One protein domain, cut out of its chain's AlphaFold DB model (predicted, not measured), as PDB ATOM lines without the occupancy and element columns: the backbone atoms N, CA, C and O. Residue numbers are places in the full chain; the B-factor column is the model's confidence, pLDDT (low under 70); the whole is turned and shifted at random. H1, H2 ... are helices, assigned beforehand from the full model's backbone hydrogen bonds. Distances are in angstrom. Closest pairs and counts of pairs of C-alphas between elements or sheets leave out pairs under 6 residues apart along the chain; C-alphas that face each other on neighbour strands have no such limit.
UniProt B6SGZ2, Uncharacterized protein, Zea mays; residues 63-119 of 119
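What this domain is: This is residues 63 to 119 of the 119 residues of an uncharacterized protein of Zea mays (UniProt B6SGZ2). Four short helices make a small, rounded cluster, set round a shared middle: H3, the longest, folds back into H4 as a helical hairpin, H1 packs on H3, and H2 packs across H4 at the side of the cluster opposite H3. H1 and H4 stand at opposite sides of this middle, near each other with no pair of C-alphas within 8 A, while H2 comes close to H1 and to H3 without clearly touching them. The printed part has 57 residues with four named helices, in the order H1, H2, H3, H4, and no named strand; the class is all helix. The whole is compact, with a radius of gyration of the C-alphas of 9.7 A and spans of 24 by 22 by 19 A.

Where its parts are: H3, residues 93 to 105, is 18.9 A long from first to last C-alpha and begins with C-alpha 93 at (-0.856, 40.649, -12.445). H4, residues 107 to 117, is 15.5 A long and ends with C-alpha 117 at (-12.855, 45.376, -17.588). H1, residues 66 to 75, is 14.5 A long and begins with C-alpha 66 at (3.175, 42.065, -20.240). H2, residues 80 to 89, is 14.7 A long.

How they stand to each other: H3 and H4 form a hairpin and touch at a shallow tilt of 30 degrees, opposite ways; their closest C-alphas, those of Ala 102 and Ala 110, are 4.7 A apart. H3 touches H4 with residues 99 to 103 alone. H3 also touches H1, with residues 96 to 100 alone, and the closest C-alphas are those of Cys 69 and Arg 96, 6.9 A apart. H1 and H3 run the same way at a tilt of 37 degrees, only just steep. H4 touches H2, with the C-alphas of Ala 86 and Leu 114 closest at 6.9 A; at 72 degrees they are only just about perpendicular. The packing of the helices is mostly crossed, but only just: of 3 pairs that touch, 1 is at a shallow tilt. H2 is close to H1 but not clearly touching, 7.0 A between their closest C-alphas, those of Ile 73 and Lys 83. H2 is also close to H3 but not clearly touching, with the C-alphas of Val 89 and Asn 95 closest at 6.4 A. H1 and H4 are near each other, with 6 pairs of C-alphas within 10 A. In H1, H3 and H4 every O i to N i+4 pair is within hydrogen-bond range; in H2, 5 of 6 are.

The domain as a whole: The two C-alphas farthest apart, those of Glu 63 and Ala 119, are 25.8 A apart. Ala 119 is the chain's last residue. The printed part has no cut, and the links H1 to H2, H2 to H3 and H3 to H4 are tight. The mean pLDDT of the printed part is 82.0; residues 63 to 64 and residue 105 are under 70.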
ATOM      1  N   GLU A  63       5.216  33.196 -18.668       55.44
ATOM      2  CA  GLU A  63       4.054  33.383 -19.550       55.44
ATOM      3  C   GLU A  63       3.186  34.589 -19.175       55.44
ATOM      4  O   GLU A  63       2.629  35.225 -20.063       55.44
ATOM      5  N   LEU A  64       3.202  35.027 -17.911       62.44
ATOM      6  CA  LEU A  64       2.466  36.210 -17.426       62.44
ATOM      7  C   LEU A  64       3.128  37.556 -17.780       62.44
ATOM      8  O   LEU A  64       2.797  38.608 -17.223       62.44
ATOM      9  N   SER A  65       4.114  37.551 -18.682       73.06
ATOM     10  CA  SER A  65       4.804  38.779 -19.062       73.06
ATOM     11  C   SER A  65       3.864  39.714 -19.831       73.06
ATOM     12  O   SER A  65       3.172  39.300 -20.763       73.06
ATOM     13  N   ILE A  66       3.899  41.012 -19.501       81.00
ATOM     14  CA  ILE A  66       3.175  42.065 -20.240       81.00
ATOM     15  C   ILE A  66       3.433  41.956 -21.749       81.00
ATOM     16  O   ILE A  66       2.518  42.121 -22.549       81.00
ATOM     17  N   LYS A  67       4.671  41.632 -22.149       83.75
ATOM     18  CA  LYS A  67       5.057  41.474 -23.559       83.75
ATOM     19  C   LYS A  67       4.207  40.421 -24.279       83.75
ATOM     20  O   LYS A  67       3.814  40.653 -25.419       83.75
ATOM     21  N   LYS A  68       3.891  39.300 -23.616       83.50
ATOM     22  CA  LYS A  68       3.040  38.240 -24.176       83.50
ATOM     23  C   LYS A  68       1.585  38.707 -24.307       83.50
ATOM     24  O   LYS A  68       1.011  38.549 -25.379       83.50
ATOM     25  N   CYS A  69       1.045  39.393 -23.295       82.25
ATOM     26  CA  CYS A  69      -0.304  39.979 -23.352       82.25
ATOM     27  C   CYS A  69      -0.450  40.978 -24.515       82.25
ATOM     28  O   CYS A  69      -1.416  40.920 -25.272       82.25
ATOM     29  N   ILE A  70       0.548  41.851 -24.711       85.50
ATOM     30  CA  ILE A  70       0.574  42.813 -25.826       85.50
ATOM     31  C   ILE A  70       0.633  42.090 -27.175       85.50
ATOM     32  O   ILE A  70      -0.057  42.490 -28.110       85.50
ATOM     33  N   SER A  71       1.433  41.025 -27.288       85.94
ATOM     34  CA  SER A  71       1.528  40.237 -28.521       85.94
ATOM     35  C   SER A  71       0.191  39.589 -28.888       85.94
ATOM     36  O   SER A  71      -0.209  39.658 -30.045       85.94
ATOM     37  N   ILE A  72      -0.507  39.007 -27.910       84.69
ATOM     38  CA  ILE A  72      -1.804  38.338 -28.097       84.69
ATOM     39  C   ILE A  72      -2.893  39.345 -28.483       84.69
ATOM     40  O   ILE A  72      -3.619  39.151 -29.454       84.69
ATOM     41  N   ILE A  73      -2.952  40.489 -27.798       86.50
ATOM     42  CA  ILE A  73      -3.814  41.600 -28.223       86.50
ATOM     43  C   ILE A  73      -3.455  42.092 -29.632       86.50
ATOM     44  O   ILE A  73      -4.307  42.572 -30.378       86.50
ATOM     45  N   GLY A  74      -2.180  42.002 -30.007       83.50
ATOM     46  CA  GLY A  74      -1.697  42.309 -31.344       83.50
ATOM     47  C   GLY A  74      -2.321  41.425 -32.421       83.50
ATOM     48  O   GLY A  74      -2.615  41.939 -33.499       83.50
ATOM     49  N   THR A  75      -2.542  40.145 -32.112       83.00
ATOM     50  CA  THR A  75      -3.134  39.148 -33.015       83.00
ATOM     51  C   THR A  75      -4.662  39.147 -33.011       83.00
ATOM     52  O   THR A  75      -5.264  38.596 -33.925       83.00
ATOM     53  N   MET A  76      -5.289  39.764 -32.008       80.88
ATOM     54  CA  MET A  76      -6.741  39.920 -31.909       80.88
ATOM     55  C   MET A  76      -7.249  41.147 -32.682       80.88
ATOM     56  O   MET A  76      -6.556  42.166 -32.804       80.88
ATOM     57  N   GLU A  77      -8.494  41.078 -33.161       78.88
ATOM     58  CA  GLU A  77      -9.162  42.171 -33.878       78.88
ATOM     59  C   GLU A  77      -9.698  43.234 -32.900       78.88
ATOM     60  O   GLU A  77     -10.889  43.343 -32.626       78.88
ATOM     61  N   VAL A  78      -8.776  44.010 -32.325       80.56
ATOM     62  CA  VAL A  78      -9.072  45.114 -31.396       80.56
ATOM     63  C   VAL A  78      -8.593  46.453 -31.940       80.56
ATOM     64  O   VAL A  78      -7.501  46.576 -32.511       80.56
ATOM     65  N   THR A  79      -9.414  47.481 -31.739       85.69
ATOM     66  CA  THR A  79      -9.133  48.849 -32.184       85.69
ATOM     67  C   THR A  79      -7.967  49.467 -31.409       85.69
ATOM     68  O   THR A  79      -7.606  49.036 -30.312       85.69
ATOM     69  N   LYS A  80      -7.351  50.520 -31.960       86.50
ATOM     70  CA  LYS A  80      -6.211  51.198 -31.311       86.50
ATOM     71  C   LYS A  80      -6.563  51.759 -29.924       86.50
ATOM     72  O   LYS A  80      -5.704  51.764 -29.046       86.50
ATOM     73  N   GLU A  81      -7.805  52.195 -29.725       83.56
ATOM     74  CA  GLU A  81      -8.296  52.703 -28.438       83.56
ATOM     75  C   GLU A  81      -8.482  51.583 -27.411       83.56
ATOM     76  O   GLU A  81      -8.015  51.712 -26.280       83.56
ATOM     77  N   GLU A  82      -9.082  50.457 -27.810       84.81
ATOM     78  CA  GLU A  82      -9.206  49.273 -26.950       84.81
ATOM     79  C   GLU A  82      -7.829  48.743 -26.537       84.81
ATOM     80  O   GLU A  82      -7.608  48.466 -25.363       84.81
ATOM     81  N   LYS A  83      -6.855  48.702 -27.457       86.62
ATOM     82  CA  LYS A  83      -5.472  48.308 -27.125       86.62
ATOM     83  C   LYS A  83      -4.862  49.197 -26.040       86.62
ATOM     84  O   LYS A  83      -4.232  48.692 -25.115       86.62
ATOM     85  N   ALA A  84      -5.057  50.512 -26.133       87.12
ATOM     86  CA  ALA A  84      -4.528  51.452 -25.148       87.12
ATOM     87  C   ALA A  84      -5.168  51.262 -23.762       87.12
ATOM     88  O   ALA A  84      -4.461  51.278 -22.751       87.12
ATOM     89  N   LYS A  85      -6.485  51.033 -23.711       86.81
ATOM     90  CA  LYS A  85      -7.206  50.742 -22.463       86.81
ATOM     91  C   LYS A  85      -6.799  49.391 -21.870       86.81
ATOM     92  O   LYS A  85      -6.572  49.293 -20.665       86.81
ATOM     93  N   ALA A  86      -6.583  48.386 -22.711       86.00
ATOM     94  CA  ALA A  86      -6.142  47.064 -22.295       86.00
ATOM     95  C   ALA A  86      -4.759  47.075 -21.634       86.00
ATOM     96  O   ALA A  86      -4.522  46.353 -20.670       86.00
ATOM     97  N   TYR A  87      -3.847  47.946 -22.079       86.31
ATOM     98  CA  TYR A  87      -2.558  48.120 -21.403       86.31
ATOM     99  C   TYR A  87      -2.707  48.590 -19.953       86.31
ATOM    100  O   TYR A  87      -1.847  48.289 -19.127       86.31
ATOM    101  N   ASN A  88      -3.786  49.311 -19.632       87.38
ATOM    102  CA  ASN A  88      -4.087  49.706 -18.262       87.38
ATOM    103  C   ASN A  88      -4.615  48.523 -17.436       87.38
ATOM    104  O   ASN A  88      -4.183  48.358 -16.299       87.38
ATOM    105  N   VAL A  89      -5.458  47.669 -18.027       86.12
ATOM    106  CA  VAL A  89      -5.942  46.414 -17.413       86.12
ATOM    107  C   VAL A  89      -4.772  45.472 -17.117       86.12
ATOM    108  O   VAL A  89      -4.650  44.950 -16.012       86.12
ATOM    109  N   PHE A  90      -3.825  45.356 -18.053       84.12
ATOM    110  CA  PHE A  90      -2.598  44.577 -17.886       84.12
ATOM    111  C   PHE A  90      -1.579  45.199 -16.930       84.12
ATOM    112  O   PHE A  90      -0.470  44.682 -16.831       84.12
ATOM    113  N   LYS A  91      -1.855  46.293 -16.213       84.12
ATOM    114  CA  LYS A  91      -0.961  46.716 -15.117       84.12
ATOM    115  C   LYS A  91      -1.027  45.761 -13.933       84.12
ATOM    116  O   LYS A  91      -0.009  45.569 -13.270       84.12
ATOM    117  N   ASP A  92      -2.176  45.136 -13.738       83.12
ATOM    118  CA  ASP A  92      -2.412  44.165 -12.685       83.12
ATOM    119  C   ASP A  92      -1.950  42.758 -13.114       83.12
ATOM    120  O   ASP A  92      -2.039  42.393 -14.289       83.12
ATOM    121  N   LEU A  93      -1.369  41.997 -12.182       80.25
ATOM    122  CA  LEU A  93      -0.856  40.649 -12.445       80.25
ATOM    123  C   LEU A  93      -1.982  39.618 -12.571       80.25
ATOM    124  O   LEU A  93      -1.905  38.761 -13.453       80.25
ATOM    125  N   ASP A  94      -3.022  39.727 -11.749       79.69
ATOM    126  CA  ASP A  94      -4.178  38.834 -11.776       79.69
ATOM    127  C   ASP A  94      -4.952  39.025 -13.084       79.69
ATOM    128  O   ASP A  94      -5.283  38.052 -13.763       79.69
ATOM    129  N   ASN A  95      -5.110  40.272 -13.537       84.81
ATOM    130  CA  ASN A  95      -5.736  40.575 -14.829       84.81
ATOM    131  C   ASN A  95      -4.979  39.974 -16.020       84.81
ATOM    132  O   ASN A  95      -5.595  39.505 -16.978       84.81
ATOM    133  N   ARG A  96      -3.639  39.950 -15.980       84.88
ATOM    134  CA  ARG A  96      -2.842  39.267 -17.018       84.88
ATOM    135  C   ARG A  96      -3.114  37.773 -17.013       84.88
ATOM    136  O   ARG A  96      -3.233  37.179 -18.078       84.88
ATOM    137  N   GLN A  97      -3.189  37.172 -15.829       80.62
ATOM    138  CA  GLN A  97      -3.430  35.743 -15.697       80.62
ATOM    139  C   GLN A  97      -4.832  35.364 -16.174       80.62
ATOM    140  O   GLN A  97      -4.969  34.377 -16.891       80.62
ATOM    141  N   ILE A  98      -5.850  36.163 -15.844       82.56
ATOM    142  CA  ILE A  98      -7.220  35.951 -16.321       82.56
ATOM    143  C   ILE A  98      -7.275  36.074 -17.845       82.56
ATOM    144  O   ILE A  98      -7.806  35.182 -18.500       82.56
ATOM    145  N   PHE A  99      -6.667  37.116 -18.420       84.31
ATOM    146  CA  PHE A  99      -6.631  37.302 -19.871       84.31
ATOM    147  C   PHE A  99      -5.940  36.148 -20.602       84.31
ATOM    148  O   PHE A  99      -6.453  35.655 -21.603       84.31
ATOM    149  N   LEU A 100      -4.778  35.712 -20.109       81.31
ATOM    150  CA  LEU A 100      -4.025  34.611 -20.709       81.31
ATOM    151  C   LEU A 100      -4.785  33.291 -20.595       81.31
ATOM    152  O   LEU A 100      -4.898  32.581 -21.587       81.31
ATOM    153  N   SER A 101      -5.372  33.015 -19.429       78.50
ATOM    154  CA  SER A 101      -6.203  31.828 -19.224       78.50
ATOM    155  C   SER A 101      -7.420  31.829 -20.143       78.50
ATOM    156  O   SER A 101      -7.721  30.809 -20.746       78.50
ATOM    157  N   ALA A 102      -8.109  32.964 -20.277       80.31
ATOM    158  CA  ALA A 102      -9.251  33.075 -21.174       80.31
ATOM    159  C   ALA A 102      -8.828  32.901 -22.640       80.31
ATOM    160  O   ALA A 102      -9.568  32.316 -23.416       80.31
ATOM    161  N   CYS A 103      -7.639  33.384 -23.015       82.44
ATOM    162  CA  CYS A 103      -7.131  33.277 -24.380       82.44
ATOM    163  C   CYS A 103      -6.711  31.850 -24.763       82.44
ATOM    164  O   CYS A 103      -6.788  31.512 -25.944       82.44
ATOM    165  N   ASP A 104      -6.248  31.045 -23.802       75.25
ATOM    166  CA  ASP A 104      -5.917  29.632 -24.025       75.25
ATOM    167  C   ASP A 104      -7.172  28.786 -24.293       75.25
ATOM    168  O   ASP A 104      -7.116  27.853 -25.093       75.25
ATOM    169  N   ASP A 105      -8.298  29.124 -23.655       69.50
ATOM    170  CA  ASP A 105      -9.589  28.476 -23.902       69.50
ATOM    171  C   ASP A 105     -10.243  28.996 -25.195       69.50
ATOM    172  O   ASP A 105     -10.533  28.222 -26.108       69.50
ATOM    173  N   ASP A 106     -10.484  30.308 -25.282       75.25
ATOM    174  CA  ASP A 106     -11.155  30.938 -26.414       75.25
ATOM    175  C   ASP A 106     -10.824  32.438 -26.521       75.25
ATOM    176  O   ASP A 106     -11.129  33.259 -25.648       75.25
ATOM    177  N   ALA A 107     -10.225  32.826 -27.648       76.69
ATOM    178  CA  ALA A 107      -9.799  34.202 -27.888       76.69
ATOM    179  C   ALA A 107     -10.971  35.204 -27.881       76.69
ATOM    180  O   ALA A 107     -10.780  36.363 -27.508       76.69
ATOM    181  N   GLU A 108     -12.180  34.778 -28.264       79.50
ATOM    182  CA  GLU A 108     -13.377  35.625 -28.255       79.50
ATOM    183  C   GLU A 108     -13.850  35.901 -26.817       79.50
ATOM    184  O   GLU A 108     -14.107  37.049 -26.446       79.50
ATOM    185  N   SER A 109     -13.839  34.881 -25.962       80.94
ATOM    186  CA  SER A 109     -14.128  34.972 -24.528       80.94
ATOM    187  C   SER A 109     -13.135  35.884 -23.796       80.94
ATOM    188  O   SER A 109     -13.541  36.704 -22.966       80.94
ATOM    189  N   ALA A 110     -11.847  35.821 -24.151       84.44
ATOM    190  CA  ALA A 110     -10.826  36.734 -23.630       84.44
ATOM    191  C   ALA A 110     -11.095  38.199 -24.010       84.44
ATOM    192  O   ALA A 110     -10.916  39.102 -23.188       84.44
ATOM    193  N   LEU A 111     -11.557  38.442 -25.240       84.38
ATOM    194  CA  LEU A 111     -11.925  39.780 -25.708       84.38
ATOM    195  C   LEU A 111     -13.178  40.319 -25.021       84.38
ATOM    196  O   LEU A 111     -13.213  41.499 -24.670       84.38
ATOM    197  N   ILE A 112     -14.192  39.478 -24.806       85.69
ATOM    198  CA  ILE A 112     -15.409  39.858 -24.079       85.69
ATOM    199  C   ILE A 112     -15.059  40.254 -22.641       85.69
ATOM    200  O   ILE A 112     -15.479  41.316 -22.180       85.69
ATOM    201  N   TRP A 113     -14.241  39.452 -21.954       88.81
ATOM    202  CA  TRP A 113     -13.765  39.782 -20.610       88.81
ATOM    203  C   TRP A 113     -12.994  41.106 -20.588       88.81
ATOM    204  O   TRP A 113     -13.291  41.987 -19.784       88.81
ATOM    205  N   LEU A 114     -12.058  41.290 -21.526       87.56
ATOM    206  CA  LEU A 114     -11.250  42.502 -21.609       87.56
ATOM    207  C   LEU A 114     -12.117  43.750 -21.829       87.56
ATOM    208  O   LEU A 114     -11.873  44.785 -21.217       87.56
ATOM    209  N   ARG A 115     -13.142  43.662 -22.684       85.88
ATOM    210  CA  ARG A 115     -14.093  44.759 -22.918       85.88
ATOM    211  C   ARG A 115     -14.902  45.106 -21.676       85.88
ATOM    212  O   ARG A 115     -15.130  46.289 -21.455       85.88
ATOM    213  N   ASN A 116     -15.277  44.116 -20.868       86.75
ATOM    214  CA  ASN A 116     -15.978  44.347 -19.606       86.75
ATOM    215  C   ASN A 116     -15.087  45.038 -18.566       86.75
ATOM    216  O   ASN A 116     -15.568  45.917 -17.862       86.75
ATOM    217  N   GLU A 117     -13.798  44.701 -18.499       86.56
ATOM    218  CA  GLU A 117     -12.855  45.376 -17.588       86.56
ATOM    219  C   GLU A 117     -12.478  46.794 -18.038       86.56
ATOM    220  O   GLU A 117     -12.070  47.627 -17.232       86.56
ATOM    221  N   MET A 118     -12.582  47.087 -19.336       83.12
ATOM    222  CA  MET A 118     -12.344  48.428 -19.888       83.12
ATOM    223  C   MET A 118     -13.585  49.338 -19.869       83.12
ATOM    224  O   MET A 118     -13.461  50.496 -20.296       83.12
ATOM    225  N   ALA A 119     -14.751  48.803 -19.489       73.12
ATOM    226  CA  ALA A 119     -16.049  49.476 -19.543       73.12
ATOM    227  C   ALA A 119     -16.214  50.568 -18.477       73.12
ATOM    228  O   ALA A 119     -15.651  50.435 -17.368       73.12
TER     229      ALA A 119